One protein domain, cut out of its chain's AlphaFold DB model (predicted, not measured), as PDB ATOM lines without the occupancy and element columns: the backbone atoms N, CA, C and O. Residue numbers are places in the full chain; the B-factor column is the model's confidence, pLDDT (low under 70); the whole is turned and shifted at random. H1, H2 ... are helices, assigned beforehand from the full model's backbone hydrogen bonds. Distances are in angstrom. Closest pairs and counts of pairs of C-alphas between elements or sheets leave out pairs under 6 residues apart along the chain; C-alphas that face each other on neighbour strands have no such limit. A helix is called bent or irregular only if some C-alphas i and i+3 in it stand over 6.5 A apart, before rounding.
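Overview. This is residues 2 to 39 and 123 to 197 of the 204 residues of the protein "Putative nitric-oxide synthase" of Capnocytophaga canimorsus (UniProt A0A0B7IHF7). Bent helix H1, the longest, packs its first arm along straight H2; its residues 25 to 39 stick out. Bent H4 packs its second arm on H2's opposite side. The printed part, 113 residues with four named helices, is all helix and only just loose, close to compact: radius of gyration of the C-alphas 16.2 A, spans 46 by 32 by 24 A.

Arrangement. H1, residues 2 to 39, and H4, residues 169 to 197, each assigned as one helix by hydrogen bonds, are bent: C-alphas 16 and 19 are 6.9 A apart, 180 and 183 7.3 A. H2, residues 125 to 154, touches arms H1a and H4b, opposite ways; the closest C-alphas are His 10 and Ile 142, 5.8 A, and Ser 136 and Ser 189, 4.7 A. H3, residues 157 to 161, only just irregular with C-alphas 158 and 161 7.0 A apart, touches H2 only at the corner. In H2 every O i to N i+4 pair is within hydrogen-bond range.

Along the chain. H2 spans 43.7 A. C-alpha 2 is at (187.793, 186.142, 116.558), C-alpha 197 at (194.150, 155.615, 135.091).

Size, cuts and confidence. Residues 40 to 122 are cut out; C-alphas 39 and 123 are 27.8 A apart.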
ATOM      1  N   ILE A   2     187.658 187.567 116.153       54.47
ATOM      2  CA  ILE A   2     187.793 186.142 116.558       54.47
ATOM      3  C   ILE A   2     189.167 185.507 116.227       54.47
ATOM      4  O   ILE A   2     189.642 184.648 116.963       54.47
ATOM      5  N   PHE A   3     189.846 185.942 115.156       57.72
ATOM      6  CA  PHE A   3     191.173 185.418 114.774       57.72
ATOM      7  C   PHE A   3     192.264 185.676 115.818       57.72
ATOM      8  O   PHE A   3     193.183 184.875 115.961       57.72
ATOM      9  N   SER A   4     192.137 186.787 116.545       73.19
ATOM     10  CA  SER A   4     193.018 187.129 117.658       73.19
ATOM     11  C   SER A   4     192.887 186.070 118.757       73.19
ATOM     12  O   SER A   4     193.883 185.447 119.122       73.19
ATOM     13  N   LEU A   5     191.656 185.760 119.182       87.94
ATOM     14  CA  LEU A   5     191.400 184.874 120.318       87.94
ATOM     15  C   LEU A   5     192.005 183.473 120.143       87.94
ATOM     16  O   LEU A   5     192.734 183.022 121.017       87.94
ATOM     17  N   TRP A   6     191.767 182.802 119.010       88.19
ATOM     18  CA  TRP A   6     192.305 181.451 118.775       88.19
ATOM     19  C   TRP A   6     193.831 181.422 118.709       88.19
ATOM     20  O   TRP A   6     194.448 180.476 119.189       88.19
ATOM     21  N   ARG A   7     194.447 182.462 118.135       89.81
ATOM     22  CA  ARG A   7     195.906 182.560 118.050       89.81
ATOM     23  C   ARG A   7     196.526 182.790 119.428       89.81
ATOM     24  O   ARG A   7     197.507 182.130 119.753       89.81
ATOM     25  N   TYR A   8     195.951 183.684 120.234       92.62
ATOM     26  CA  TYR A   8     196.416 183.925 121.602       92.62
ATOM     27  C   TYR A   8     196.165 182.723 122.512       92.62
ATOM     28  O   TYR A   8     197.048 182.378 123.284       92.62
ATOM     29  N   ALA A   9     195.026 182.039 122.376       93.62
ATOM     30  CA  ALA A   9     194.744 180.816 123.122       93.62
ATOM     31  C   ALA A   9     195.739 179.699 122.775       93.62
ATOM     32  O   ALA A   9     196.333 179.115 123.675       93.62
ATOM     33  N   HIS A  10     195.981 179.443 121.484       94.69
ATOM     34  CA  HIS A  10     196.978 178.464 121.046       94.69
ATOM     35  C   HIS A  10     198.375 178.802 121.582       94.69
ATOM     36  O   HIS A  10     199.056 177.928 122.111       94.69
ATOM     37  N   LEU A  11     198.776 180.077 121.503       94.44
ATOM     38  CA  LEU A  11     200.055 180.546 122.034       94.44
ATOM     39  C   LEU A  11     200.150 180.366 123.556       94.44
ATOM     40  O   LEU A  11     201.161 179.872 124.037       94.44
ATOM     41  N   ALA A  12     199.112 180.741 124.306       95.38
ATOM     42  CA  ALA A  12     199.089 180.629 125.762       95.38
ATOM     43  C   ALA A  12     199.175 179.165 126.215       95.38
ATOM     44  O   ALA A  12     199.999 178.833 127.063       95.38
ATOM     45  N   LEU A  13     198.383 178.279 125.597       95.69
ATOM     46  CA  LEU A  13     198.438 176.840 125.860       95.69
ATOM     47  C   LEU A  13     199.830 176.278 125.549       95.69
ATOM     48  O   LEU A  13     200.405 175.570 126.375       95.69
ATOM     49  N   ALA A  14     200.386 176.622 124.382       95.50
ATOM     50  CA  ALA A  14     201.710 176.169 123.968       95.50
ATOM     51  C   ALA A  14     202.805 176.646 124.923       95.50
ATOM     52  O   ALA A  14     203.677 175.861 125.280       95.50
ATOM     53  N   LEU A  15     202.742 177.897 125.379       95.94
ATOM     54  CA  LEU A  15     203.727 178.458 126.296       95.94
ATOM     55  C   LEU A  15     203.713 177.715 127.635       95.94
ATOM     56  O   LEU A  15     204.767 177.269 128.083       95.94
ATOM     57  N   VAL A  16     202.527 177.486 128.208       95.62
ATOM     58  CA  VAL A  16     202.369 176.738 129.467       95.62
ATOM     59  C   VAL A  16     202.842 175.288 129.327       95.62
ATOM     60  O   VAL A  16     203.568 174.790 130.183       95.62
ATOM     61  N   ALA A  17     202.468 174.599 128.247       95.81
ATOM     62  CA  ALA A  17     202.792 173.182 128.076       95.81
ATOM     63  C   ALA A  17     204.248 172.930 127.643       95.81
ATOM     64  O   ALA A  17     204.782 171.849 127.894       95.81
ATOM     65  N   SER A  18     204.896 173.901 126.988       95.88
ATOM     66  CA  SER A  18     206.198 173.717 126.328       95.88
ATOM     67  C   SER A  18     207.295 173.192 127.254       95.88
ATOM     68  O   SER A  18     208.021 172.280 126.863       95.88
ATOM     69  N   ALA A  19     207.386 173.704 128.485       95.38
ATOM     70  CA  ALA A  19     208.397 173.282 129.452       95.38
ATOM     71  C   ALA A  19     208.261 171.791 129.805       95.38
ATOM     72  O   ALA A  19     209.239 171.042 129.774       95.38
ATOM     73  N   PHE A  20     207.036 171.337 130.068       96.31
ATOM     74  CA  PHE A  20     206.757 169.943 130.409       96.31
ATOM     75  C   PHE A  20     206.932 169.011 129.207       96.31
ATOM     76  O   PHE A  20     207.521 167.940 129.341       96.31
ATOM     77  N   ILE A  21     206.488 169.431 128.018       96.31
ATOM     78  CA  ILE A  21     206.679 168.669 126.774       96.31
ATOM     79  C   ILE A  21     208.171 168.516 126.461       96.31
ATOM     80  O   ILE A  21     208.595 167.447 126.028       96.31
ATOM     81  N   PHE A  22     208.979 169.551 126.698       96.69
ATOM     82  CA  PHE A  22     210.422 169.489 126.485       96.69
ATOM     83  C   PHE A  22     211.085 168.447 127.395       96.69
ATOM     84  O   PHE A  22     211.816 167.585 126.905       96.69
ATOM     85  N   ILE A  23     210.769 168.463 128.695       96.31
ATOM     86  CA  ILE A  23     211.261 167.464 129.659       96.31
ATOM     87  C   ILE A  23     210.805 166.057 129.257       96.31
ATOM     88  O   ILE A  23     211.616 165.127 129.224       96.31
ATOM     89  N   ALA A  24     209.523 165.895 128.915       94.69
ATOM     90  CA  ALA A  24     208.956 164.616 128.496       94.69
ATOM     91  C   ALA A  24     209.614 164.083 127.218       94.69
ATOM     92  O   ALA A  24     209.905 162.896 127.128       94.69
ATOM     93  N   SER A  25     209.899 164.953 126.250       96.06
ATOM     94  CA  SER A  25     210.578 164.593 125.005       96.06
ATOM     95  C   SER A  25     212.020 164.147 125.260       96.06
ATOM     96  O   SER A  25     212.412 163.059 124.840       96.06
ATOM     97  N   ALA A  26     212.792 164.927 126.024       97.00
ATOM     98  CA  ALA A  26     214.183 164.604 126.343       97.00
ATOM     99  C   ALA A  26     214.306 163.272 127.101       97.00
ATOM    100  O   ALA A  26     215.120 162.417 126.754       97.00
ATOM    101  N   THR A  27     213.455 163.063 128.105       95.00
ATOM    102  CA  THR A  27     213.409 161.798 128.853       95.00
ATOM    103  C   THR A  27     212.849 160.647 128.019       95.00
ATOM    104  O   THR A  27     213.342 159.530 128.130       95.00
ATOM    105  N   GLY A  28     211.883 160.905 127.136       92.94
ATOM    106  CA  GLY A  28     211.316 159.911 126.225       92.94
ATOM    107  C   GLY A  28     212.343 159.349 125.241       92.94
ATOM    108  O   GLY A  28     212.344 158.148 124.997       92.94
ATOM    109  N   ILE A  29     213.268 160.180 124.741       95.25
ATOM    110  CA  ILE A  29     214.392 159.727 123.901       95.25
ATOM    111  C   ILE A  29     215.268 158.727 124.665       95.25
ATOM    112  O   ILE A  29     215.612 157.681 124.127       95.25
ATOM    113  N   ILE A  30     215.590 159.022 125.928       93.88
ATOM    114  CA  ILE A  30     216.385 158.124 126.780       93.88
ATOM    115  C   ILE A  30     215.631 156.806 127.011       93.88
ATOM    116  O   ILE A  30     216.211 155.730 126.888       93.88
ATOM    117  N   LEU A  31     214.330 156.880 127.308       89.00
ATOM    118  CA  LEU A  31     213.497 155.705 127.579       89.00
ATOM    119  C   LEU A  31     213.228 154.848 126.339       89.00
ATOM    120  O   LEU A  31     213.037 153.646 126.481       89.00
ATOM    121  N   ALA A  32     213.256 155.416 125.133       91.25
ATOM    122  CA  ALA A  32     213.106 154.654 123.895       91.25
ATOM    123  C   ALA A  32     214.271 153.676 123.649       91.25
ATOM    124  O   ALA A  32     214.103 152.690 122.932       91.25
ATOM    125  N   ILE A  33     215.436 153.923 124.259       91.00
ATOM    126  CA  ILE A  33     216.629 153.077 124.121       91.00
ATOM    127  C   ILE A  33     216.530 151.825 125.004       91.00
ATOM    128  O   ILE A  33     216.984 150.761 124.589       91.00
ATOM    129  N   GLU A  34     215.900 151.909 126.182       84.38
ATOM    130  CA  GLU A  34     215.814 150.786 127.132       84.38
ATOM    131  C   GLU A  34     215.175 149.522 126.507       84.38
ATOM    132  O   GLU A  34     215.782 148.452 126.595       84.38
ATOM    133  N   PRO A  35     214.018 149.593 125.812       82.44
ATOM    134  CA  PRO A  35     213.440 148.434 125.135       82.44
ATOM    135  C   PRO A  35     214.319 147.868 124.016       82.44
ATOM    136  O   PRO A  35     214.334 146.655 123.817       82.44
ATOM    137  N   ILE A  36     215.038 148.723 123.280       85.50
ATOM    138  CA  ILE A  36     215.947 148.296 122.205       85.50
ATOM    139  C   ILE A  36     217.119 147.526 122.811       85.50
ATOM    140  O   ILE A  36     217.429 146.425 122.368       85.50
ATOM    141  N   GLU A  37     217.727 148.065 123.869       83.75
ATOM    142  CA  GLU A  37     218.816 147.406 124.585       83.75
ATOM    143  C   GLU A  37     218.374 146.047 125.147       83.75
ATOM    144  O   GLU A  37     219.083 145.053 125.002       83.75
ATOM    145  N   ASN A  38     217.176 145.978 125.733       77.19
ATOM    146  CA  ASN A  38     216.633 144.730 126.263       77.19
ATOM    147  C   ASN A  38     216.353 143.687 125.170       77.19
ATOM    148  O   ASN A  38     216.594 142.505 125.406       77.19
ATOM    149  N   GLN A  39     215.896 144.093 123.981       76.88
ATOM    150  CA  GLN A  39     215.685 143.173 122.855       76.88
ATOM    151  C   GLN A  39     216.986 142.640 122.247       76.88
ATOM    152  O   GLN A  39     216.990 141.550 121.682       76.88
ATOM    153  N   PHE A 123     209.543 163.667 139.612       92.94
ATOM    154  CA  PHE A 123     209.968 163.410 141.003       92.94
ATOM    155  C   PHE A 123     208.969 163.819 142.107       92.94
ATOM    156  O   PHE A 123     209.293 163.766 143.287       92.94
ATOM    157  N   MET A 124     207.725 164.148 141.755       91.25
ATOM    158  CA  MET A 124     206.657 164.589 142.668       91.25
ATOM    159  C   MET A 124     205.590 163.510 142.925       91.25
ATOM    160  O   MET A 124     204.468 163.814 143.334       91.25
ATOM    161  N   GLY A 125     205.883 162.240 142.630       88.81
ATOM    162  CA  GLY A 125     204.972 161.124 142.908       88.81
ATOM    163  C   GLY A 125     203.596 161.268 142.238       88.81
ATOM    164  O   GLY A 125     203.491 161.301 141.013       88.81
ATOM    165  N   SER A 126     202.520 161.302 143.029       87.44
ATOM    166  CA  SER A 126     201.140 161.423 142.529       87.44
ATOM    167  C   SER A 126     200.850 162.781 141.888       87.44
ATOM    168  O   SER A 126     200.225 162.823 140.830       87.44
ATOM    169  N   VAL A 127     201.348 163.872 142.475       91.12
ATOM    170  CA  VAL A 127     201.120 165.241 141.985       91.12
ATOM    171  C   VAL A 127     201.700 165.408 140.589       91.12
ATOM    172  O   VAL A 127     201.014 165.857 139.674       91.12
ATOM    173  N   GLY A 128     202.939 164.965 140.378       90.81
ATOM    174  CA  GLY A 128     203.545 165.073 139.058       90.81
ATOM    175  C   GLY A 128     202.893 164.172 138.011       90.81
ATOM    176  O   GLY A 128     202.834 164.563 136.852       90.81
ATOM    177  N   ARG A 129     202.304 163.025 138.395       90.19
ATOM    178  CA  ARG A 129     201.476 162.230 137.464       90.19
ATOM    179  C   ARG A 129     200.253 163.011 136.984       90.19
ATOM    180  O   ARG A 129     199.927 162.941 135.802       90.19
ATOM    181  N   VAL A 130     199.604 163.772 137.869       92.12
ATOM    182  CA  VAL A 130     198.496 164.668 137.496       92.12
ATOM    183  C   VAL A 130     198.995 165.773 136.562       92.12
ATOM    184  O   VAL A 130     198.379 166.014 135.528       92.12
ATOM    185  N   ILE A 131     200.138 166.401 136.865       94.12
ATOM    186  CA  ILE A 131     200.735 167.443 136.011       94.12
ATOM    187  C   ILE A 131     201.051 166.898 134.611       94.12
ATOM    188  O   ILE A 131     200.721 167.540 133.611       94.12
ATOM    189  N   MET A 132     201.639 165.705 134.511       93.19
ATOM    190  CA  MET A 132     201.941 165.070 133.225       93.19
ATOM    191  C   MET A 132     200.669 164.673 132.461       93.19
ATOM    192  O   MET A 132     200.605 164.862 131.245       93.19
ATOM    193  N   ALA A 133     199.621 164.218 133.155       92.50
ATOM    194  CA  ALA A 133     198.319 163.959 132.542       92.50
ATOM    195  C   ALA A 133     197.688 165.249 131.987       92.50
ATOM    196  O   ALA A 133     197.282 165.289 130.825       92.50
ATOM    197  N   ILE A 134     197.694 166.339 132.760       95.44
ATOM    198  CA  ILE A 134     197.243 167.659 132.291       95.44
ATOM    199  C   ILE A 134     198.091 168.117 131.102       95.44
ATOM    200  O   ILE A 134     197.544 168.598 130.116       95.44
ATOM    201  N   THR A 135     199.408 167.911 131.136       96.12
ATOM    202  CA  THR A 135     200.303 168.241 130.016       96.12
ATOM    203  C   THR A 135     199.899 167.500 128.739       96.12
ATOM    204  O   THR A 135     199.844 168.110 127.672       96.12
ATOM    205  N   SER A 136     199.555 166.211 128.831       95.50
ATOM    206  CA  SER A 136     199.077 165.435 127.679       95.50
ATOM    207  C   SER A 136     197.733 165.946 127.137       95.50
ATOM    208  O   SER A 136     197.561 166.050 125.921       95.50
ATOM    209  N   LEU A 137     196.823 166.380 128.016       96.50
ATOM    210  CA  LEU A 137     195.573 167.034 127.625       96.50
ATOM    211  C   LEU A 137     195.825 168.386 126.942       96.50
ATOM    212  O   LEU A 137     195.235 168.672 125.901       96.50
ATOM    213  N   LEU A 138     196.726 169.206 127.485       97.06
ATOM    214  CA  LEU A 138     197.114 170.481 126.881       97.06
ATOM    215  C   LEU A 138     197.732 170.267 125.497       97.06
ATOM    216  O   LEU A 138     197.382 170.988 124.566       97.06
ATOM    217  N   LEU A 139     198.585 169.253 125.331       97.19
ATOM    218  CA  LEU A 139     199.156 168.886 124.035       97.19
ATOM    219  C   LEU A 139     198.063 168.539 123.009       97.19
ATOM    220  O   LEU A 139     198.128 169.008 121.871       97.19
ATOM    221  N   LEU A 140     197.028 167.796 123.416       97.12
ATOM    222  CA  LEU A 140     195.872 167.508 122.561       97.12
ATOM    223  C   LEU A 140     195.113 168.792 122.181       97.12
ATOM    224  O   LEU A 140     194.796 169.001 121.011       97.12
ATOM    225  N   LEU A 141     194.865 169.694 123.136       96.69
ATOM    226  CA  LEU A 141     194.197 170.976 122.872       96.69
ATOM    227  C   LEU A 141     195.015 171.881 121.937       96.69
ATOM    228  O   LEU A 141     194.455 172.521 121.043       96.69
ATOM    229  N   ILE A 142     196.341 171.917 122.091       96.75
ATOM    230  CA  ILE A 142     197.249 172.641 121.188       96.75
ATOM    231  C   ILE A 142     197.164 172.051 119.775       96.75
ATOM    232  O   ILE A 142     197.077 172.807 118.807       96.75
ATOM    233  N   ALA A 143     197.112 170.723 119.635       96.50
ATOM    234  CA  ALA A 143     196.952 170.068 118.336       96.50
ATOM    235  C   ALA A 143     195.615 170.435 117.667       96.50
ATOM    236  O   ALA A 143     195.598 170.855 116.507       96.50
ATOM    237  N   LEU A 144     194.500 170.362 118.404       95.00
ATOM    238  CA  LEU A 144     193.166 170.708 117.895       95.00
ATOM    239  C   LEU A 144     193.066 172.186 117.487       95.00
ATOM    240  O   LEU A 144     192.580 172.514 116.401       95.00
ATOM    241  N   THR A 145     193.572 173.088 118.329       94.81
ATOM    242  CA  THR A 145     193.606 174.527 118.022       94.81
ATOM    243  C   THR A 145     194.546 174.838 116.853       94.81
ATOM    244  O   THR A 145     194.221 175.685 116.021       94.81
ATOM    245  N   GLY A 146     195.665 174.120 116.723       93.00
ATOM    246  CA  GLY A 146     196.584 174.227 115.588       93.00
ATOM    247  C   GLY A 146     195.931 173.820 114.267       93.00
ATOM    248  O   GLY A 146     196.009 174.561 113.285       93.00
ATOM    249  N   VAL A 147     195.201 172.701 114.251       92.62
ATOM    250  CA  VAL A 147     194.405 172.267 113.088       92.62
ATOM    251  C   VAL A 147     193.399 173.345 112.699       92.62
ATOM    252  O   VAL A 147     193.363 173.763 111.537       92.62
ATOM    253  N   TRP A 148     192.643 173.864 113.670       91.19
ATOM    254  CA  TRP A 148     191.673 174.935 113.440       91.19
ATOM    255  C   TRP A 148     192.308 176.187 112.813       91.19
ATOM    256  O   TRP A 148     191.781 176.734 111.839       91.19
ATOM    257  N   LEU A 149     193.472 176.612 113.314       90.50
ATOM    258  CA  LEU A 149     194.218 177.746 112.763       90.50
ATOM    259  C   LEU A 149     194.699 177.486 111.328       90.50
ATOM    260  O   LEU A 149     194.629 178.391 110.492       90.50
ATOM    261  N   ILE A 150     195.121 176.261 111.001       88.94
ATOM    262  CA  ILE A 150     195.525 175.882 109.639       88.94
ATOM    263  C   ILE A 150     194.334 175.957 108.679       88.94
ATOM    264  O   ILE A 150     194.449 176.553 107.608       88.94
ATOM    265  N   ILE A 151     193.175 175.417 109.059       87.94
ATOM    266  CA  ILE A 151     191.956 175.454 108.233       87.94
ATOM    267  C   ILE A 151     191.521 176.891 107.970       87.94
ATOM    268  O   ILE A 151     191.196 177.250 106.836       87.94
ATOM    269  N   LYS A 152     191.554 177.736 109.005       84.75
ATOM    270  CA  LYS A 152     191.251 179.164 108.876       84.75
ATOM    271  C   LYS A 152     192.242 179.870 107.954       84.75
ATOM    272  O   LYS A 152     191.809 180.649 107.107       84.75
ATOM    273  N   ARG A 153     193.539 179.558 108.054       82.50
ATOM    274  CA  ARG A 153     194.577 180.094 107.158       82.50
ATOM    275  C   ARG A 153     194.352 179.678 105.700       82.50
ATOM    276  O   ARG A 153     194.538 180.489 104.803       82.50
ATOM    277  N   GLN A 154     193.894 178.448 105.469       81.38
ATOM    278  CA  GLN A 154     193.618 177.902 104.134       81.38
ATOM    279  C   GLN A 154     192.220 178.257 103.590       81.38
ATOM    280  O   GLN A 154     191.900 177.925 102.448       81.38
ATOM    281  N   LYS A 155     191.381 178.935 104.388       82.19
ATOM    282  CA  LYS A 155     189.992 179.338 104.089       82.19
ATOM    283  C   LYS A 155     189.004 178.190 103.812       82.19
ATOM    284  O   LYS A 155     187.823 178.464 103.632       82.19
ATOM    285  N   HIS A 156     189.441 176.927 103.785       78.88
ATOM    286  CA  HIS A 156     188.583 175.769 103.513       78.88
ATOM    287  C   HIS A 156     189.140 174.478 104.140       78.88
ATOM    288  O   HIS A 156     190.332 174.207 104.018       78.88
ATOM    289  N   TRP A 157     188.275 173.636 104.731       78.94
ATOM    290  CA  TRP A 157     188.668 172.345 105.334       78.94
ATOM    291  C   TRP A 157     189.355 171.389 104.336       78.94
ATOM    292  O   TRP A 157     190.418 170.855 104.631       78.94
ATOM    293  N   TRP A 158     188.842 171.266 103.104       76.12
ATOM    294  CA  TRP A 158     189.453 170.454 102.034       76.12
ATOM    295  C   TRP A 158     190.857 170.914 101.612       76.12
ATOM    296  O   TRP A 158     191.642 170.133 101.077       76.12
ATOM    297  N   ARG A 159     191.212 172.178 101.876       77.00
ATOM    298  CA  ARG A 159     192.540 172.725 101.565       77.00
ATOM    299  C   ARG A 159     193.563 172.483 102.671       77.00
ATOM    300  O   ARG A 159     194.703 172.914 102.527       77.00
ATOM    301  N   PHE A 160     193.212 171.749 103.728       77.56
ATOM    302  CA  PHE A 160     194.167 171.345 104.762       77.56
ATOM    303  C   PHE A 160     195.405 170.658 104.165       77.56
ATOM    304  O   PHE A 160     196.524 170.925 104.596       77.56
ATOM    305  N   PHE A 161     195.219 169.845 103.116       79.50
ATOM    306  CA  PHE A 161     196.310 169.126 102.454       79.50
ATOM    307  C   PHE A 161     197.040 169.919 101.361       79.50
ATOM    308  O   PHE A 161     198.112 169.499 100.930       79.50
ATOM    309  N   HIS A 162     196.526 171.083 100.953       81.31
ATOM    310  CA  HIS A 162     197.131 171.887  99.892       81.31
ATOM    311  C   HIS A 162     198.464 172.528 100.318       81.31
ATOM    312  O   HIS A 162     198.854 172.523 101.494       81.31
ATOM    313  N   LYS A 163     199.186 173.076  99.331       79.25
ATOM    314  CA  LYS A 163     200.465 173.762  99.533       79.25
ATOM    315  C   LYS A 163     200.299 174.922 100.519       79.25
ATOM    316  O   LYS A 163     199.437 175.783 100.356       79.25
ATOM    317  N   VAL A 164     201.145 174.949 101.546       81.12
ATOM    318  CA  VAL A 164     201.172 176.039 102.528       81.12
ATOM    319  C   VAL A 164     201.775 177.278 101.869       81.12
ATOM    320  O   VAL A 164     202.850 177.200 101.271       81.12
ATOM    321  N   ILE A 165     201.085 178.415 101.972       77.75
ATOM    322  CA  ILE A 165     201.589 179.700 101.479       77.75
ATOM    323  C   ILE A 165     202.809 180.090 102.328       77.75
ATOM    324  O   ILE A 165     202.810 179.932 103.555       77.75
ATOM    325  N   LYS A 166     203.892 180.517 101.675       78.69
ATOM    326  CA  LYS A 166     205.116 180.946 102.358       78.69
ATOM    327  C   LYS A 166     204.914 182.359 102.907       78.69
ATOM    328  O   LYS A 166     205.126 183.322 102.186       78.69
ATOM    329  N   ASP A 167     204.572 182.454 104.189       78.62
ATOM    330  CA  ASP A 167     204.388 183.726 104.907       78.62
ATOM    331  C   ASP A 167     205.542 183.943 105.909       78.62
ATOM    332  O   ASP A 167     205.328 184.162 107.100       78.62
ATOM    333  N   GLY A 168     206.786 183.786 105.436       86.94
ATOM    334  CA  GLY A 168     208.013 183.835 106.248       86.94
ATOM    335  C   GLY A 168     208.537 182.461 106.686       86.94
ATOM    336  O   GLY A 168     207.832 181.457 106.614       86.94
ATOM    337  N   PHE A 169     209.796 182.407 107.136       88.12
ATOM    338  CA  PHE A 169     210.495 181.153 107.452       88.12
ATOM    339  C   PHE A 169     209.851 180.398 108.631       88.12
ATOM    340  O   PHE A 169     209.379 179.274 108.459       88.12
ATOM    341  N   TYR A 170     209.760 181.021 109.811       89.25
ATOM    342  CA  TYR A 170     209.252 180.359 111.023       89.25
ATOM    343  C   TYR A 170     207.784 179.907 110.918       89.25
ATOM    344  O   TYR A 170     207.510 178.737 111.194       89.25
ATOM    345  N   PRO A 171     206.824 180.749 110.473       86.50
ATOM    346  CA  PRO A 171     205.419 180.340 110.382       86.50
ATOM    347  C   PRO A 171     205.182 179.269 109.311       86.50
ATOM    348  O   PRO A 171     204.256 178.464 109.425       86.50
ATOM    349  N   TYR A 172     206.009 179.246 108.262       89.12
ATOM    350  CA  TYR A 172     205.948 178.223 107.226       89.12
ATOM    351  C   TYR A 172     206.357 176.850 107.770       89.12
ATOM    352  O   TYR A 172     205.574 175.903 107.668       89.12
ATOM    353  N   TYR A 173     207.530 176.748 108.406       92.06
ATOM    354  CA  TYR A 173     208.005 175.480 108.968       92.06
ATOM    355  C   TYR A 173     207.175 175.014 110.162       92.06
ATOM    356  O   TYR A 173     206.894 173.824 110.250       92.06
ATOM    357  N   HIS A 174     206.702 175.921 111.021       92.25
ATOM    358  CA  HIS A 174     205.803 175.563 112.122       92.25
ATOM    359  C   HIS A 174     204.532 174.859 111.615       92.25
ATOM    360  O   HIS A 174     204.152 173.815 112.138       92.25
ATOM    361  N   VAL A 175     203.911 175.376 110.547       90.94
ATOM    362  CA  VAL A 175     202.707 174.762 109.963       90.94
ATOM    363  C   VAL A 175     203.012 173.454 109.235       90.94
ATOM    364  O   VAL A 175     202.211 172.524 109.305       90.94
ATOM    365  N   ILE A 176     204.145 173.352 108.537       91.75
ATOM    366  CA  ILE A 176     204.519 172.108 107.847       91.75
ATOM    367  C   ILE A 176     204.836 171.006 108.850       91.75
ATOM    368  O   ILE A 176     204.239 169.934 108.769       91.75
ATOM    369  N   LEU A 177     205.723 171.276 109.808       92.88
ATOM    370  CA  LEU A 177     206.099 170.310 110.833       92.88
ATOM    371  C   LEU A 177     204.882 169.928 111.674       92.88
ATOM    372  O   LEU A 177     204.640 168.742 111.852       92.88
ATOM    373  N   GLY A 178     204.060 170.900 112.079       92.56
ATOM    374  CA  GLY A 178     202.828 170.641 112.824       92.56
ATOM    375  C   GLY A 178     201.834 169.747 112.076       92.56
ATOM    376  O   GLY A 178     201.158 168.937 112.700       92.56
ATOM    377  N   ARG A 179     201.759 169.828 110.740       91.38
ATOM    378  CA  ARG A 179     200.941 168.904 109.932       91.38
ATOM    379  C   ARG A 179     201.515 167.492 109.913       91.38
ATOM    380  O   ARG A 179     200.754 166.538 110.034       91.38
ATOM    381  N   TRP A 180     202.828 167.366 109.736       93.19
ATOM    382  CA  TRP A 180     203.509 166.069 109.682       93.19
ATOM    383  C   TRP A 180     203.441 165.338 111.020       93.19
ATOM    384  O   TRP A 180     203.204 164.135 111.061       93.19
ATOM    385  N   THR A 181     203.597 166.069 112.121       94.75
ATOM    386  CA  THR A 181     203.589 165.503 113.470       94.75
ATOM    387  C   THR A 181     202.195 165.400 114.077       94.75
ATOM    388  O   THR A 181     202.067 164.830 115.156       94.75
ATOM    389  N   LEU A 182     201.141 165.878 113.403       95.12
ATOM    390  CA  LEU A 182     199.781 165.893 113.945       95.12
ATOM    391  C   LEU A 182     199.314 164.502 114.389       95.12
ATOM    392  O   LEU A 182     198.825 164.350 115.504       95.12
ATOM    393  N   ILE A 183     199.480 163.493 113.527       95.25
ATOM    394  CA  ILE A 183     199.057 162.118 113.823       95.25
ATOM    395  C   ILE A 183     199.841 161.563 115.029       95.25
ATOM    396  O   ILE A 183     199.193 161.176 116.004       95.25
ATOM    397  N   PRO A 184     201.194 161.588 115.043       95.06
ATOM    398  CA  PRO A 184     201.966 161.213 116.229       95.06
ATOM    399  C   PRO A 184     201.550 161.951 117.506       95.06
ATOM    400  O   PRO A 184     201.386 161.324 118.546       95.06
ATOM    401  N   ILE A 185     201.339 163.270 117.436       96.00
ATOM    402  CA  ILE A 185     200.958 164.090 118.592       96.00
ATOM    403  C   ILE A 185     199.602 163.654 119.149       96.00
ATOM    404  O   ILE A 185     199.458 163.523 120.364       96.00
ATOM    405  N   VAL A 186     198.612 163.406 118.289       96.50
ATOM    406  CA  VAL A 186     197.284 162.946 118.721       96.50
ATOM    407  C   VAL A 186     197.378 161.578 119.396       96.50
ATOM    408  O   VAL A 186     196.804 161.394 120.465       96.50
ATOM    409  N   ILE A 187     198.151 160.643 118.840       95.81
ATOM    410  CA  ILE A 187     198.337 159.314 119.438       95.81
ATOM    411  C   ILE A 187     199.030 159.430 120.804       95.81
ATOM    412  O   ILE A 187     198.521 158.922 121.802       95.81
ATOM    413  N   ILE A 188     200.161 160.137 120.879       93.50
ATOM    414  CA  ILE A 188     200.941 160.272 122.117       93.50
ATOM    415  C   ILE A 188     200.129 160.999 123.194       93.50
ATOM    416  O   ILE A 188     200.079 160.549 124.334       93.50
ATOM    417  N   SER A 189     199.438 162.086 122.843       94.94
ATOM    418  CA  SER A 189     198.591 162.806 123.801       94.94
ATOM    419  C   SER A 189     197.443 161.938 124.317       94.94
ATOM    420  O   SER A 189     197.224 161.889 125.523       94.94
ATOM    421  N   PHE A 190     196.773 161.175 123.448       93.56
ATOM    422  CA  PHE A 190     195.700 160.273 123.861       93.56
ATOM    423  C   PHE A 190     196.204 159.146 124.774       93.56
ATOM    424  O   PHE A 190     195.623 158.895 125.830       93.56
ATOM    425  N   THR A 191     197.326 158.508 124.425       89.69
ATOM    426  CA  THR A 191     197.948 157.478 125.281       89.69
ATOM    427  C   THR A 191     198.410 158.041 126.630       89.69
ATOM    428  O   THR A 191     198.226 157.386 127.656       89.69
ATOM    429  N   GLY A 192     198.931 159.272 126.661       87.25
ATOM    430  CA  GLY A 192     199.310 159.968 127.892       87.25
ATOM    431  C   GLY A 192     198.120 160.224 128.821       87.25
ATOM    432  O   GLY A 192     198.219 159.957 130.019       87.25
ATOM    433  N   ILE A 193     196.977 160.643 128.264       89.69
ATOM    434  CA  ILE A 193     195.727 160.833 129.017       89.69
ATOM    435  C   ILE A 193     195.273 159.501 129.630       89.69
ATOM    436  O   ILE A 193     194.964 159.436 130.820       89.69
ATOM    437  N   LEU A 194     195.279 158.419 128.844       85.25
ATOM    438  CA  LEU A 194     194.884 157.088 129.317       85.25
ATOM    439  C   LEU A 194     195.828 156.531 130.392       85.25
ATOM    440  O   LEU A 194     195.378 155.864 131.325       85.25
ATOM    441  N   SER A 195     197.127 156.833 130.305       75.44
ATOM    442  CA  SER A 195     198.132 156.352 131.260       75.44
ATOM    443  C   SER A 195     197.904 156.846 132.696       75.44
ATOM    444  O   SER A 195     198.482 156.272 133.627       75.44
ATOM    445  N   PHE A 196     197.081 157.876 132.905       73.06
ATOM    446  CA  PHE A 196     196.722 158.366 134.236       73.06
ATOM    447  C   PHE A 196     195.940 157.324 135.058       73.06
ATOM    448  O   PHE A 196     196.181 157.181 136.257       73.06
ATOM    449  N   ASN A 197     195.078 156.529 134.412       60.12
ATOM    450  CA  ASN A 197     194.150 155.615 135.091       60.12
ATOM    451  C   ASN A 197     194.800 154.321 135.621       60.12
ATOM    452  O   ASN A 197     194.163 153.573 136.355       60.12
TER     453      ASN A 197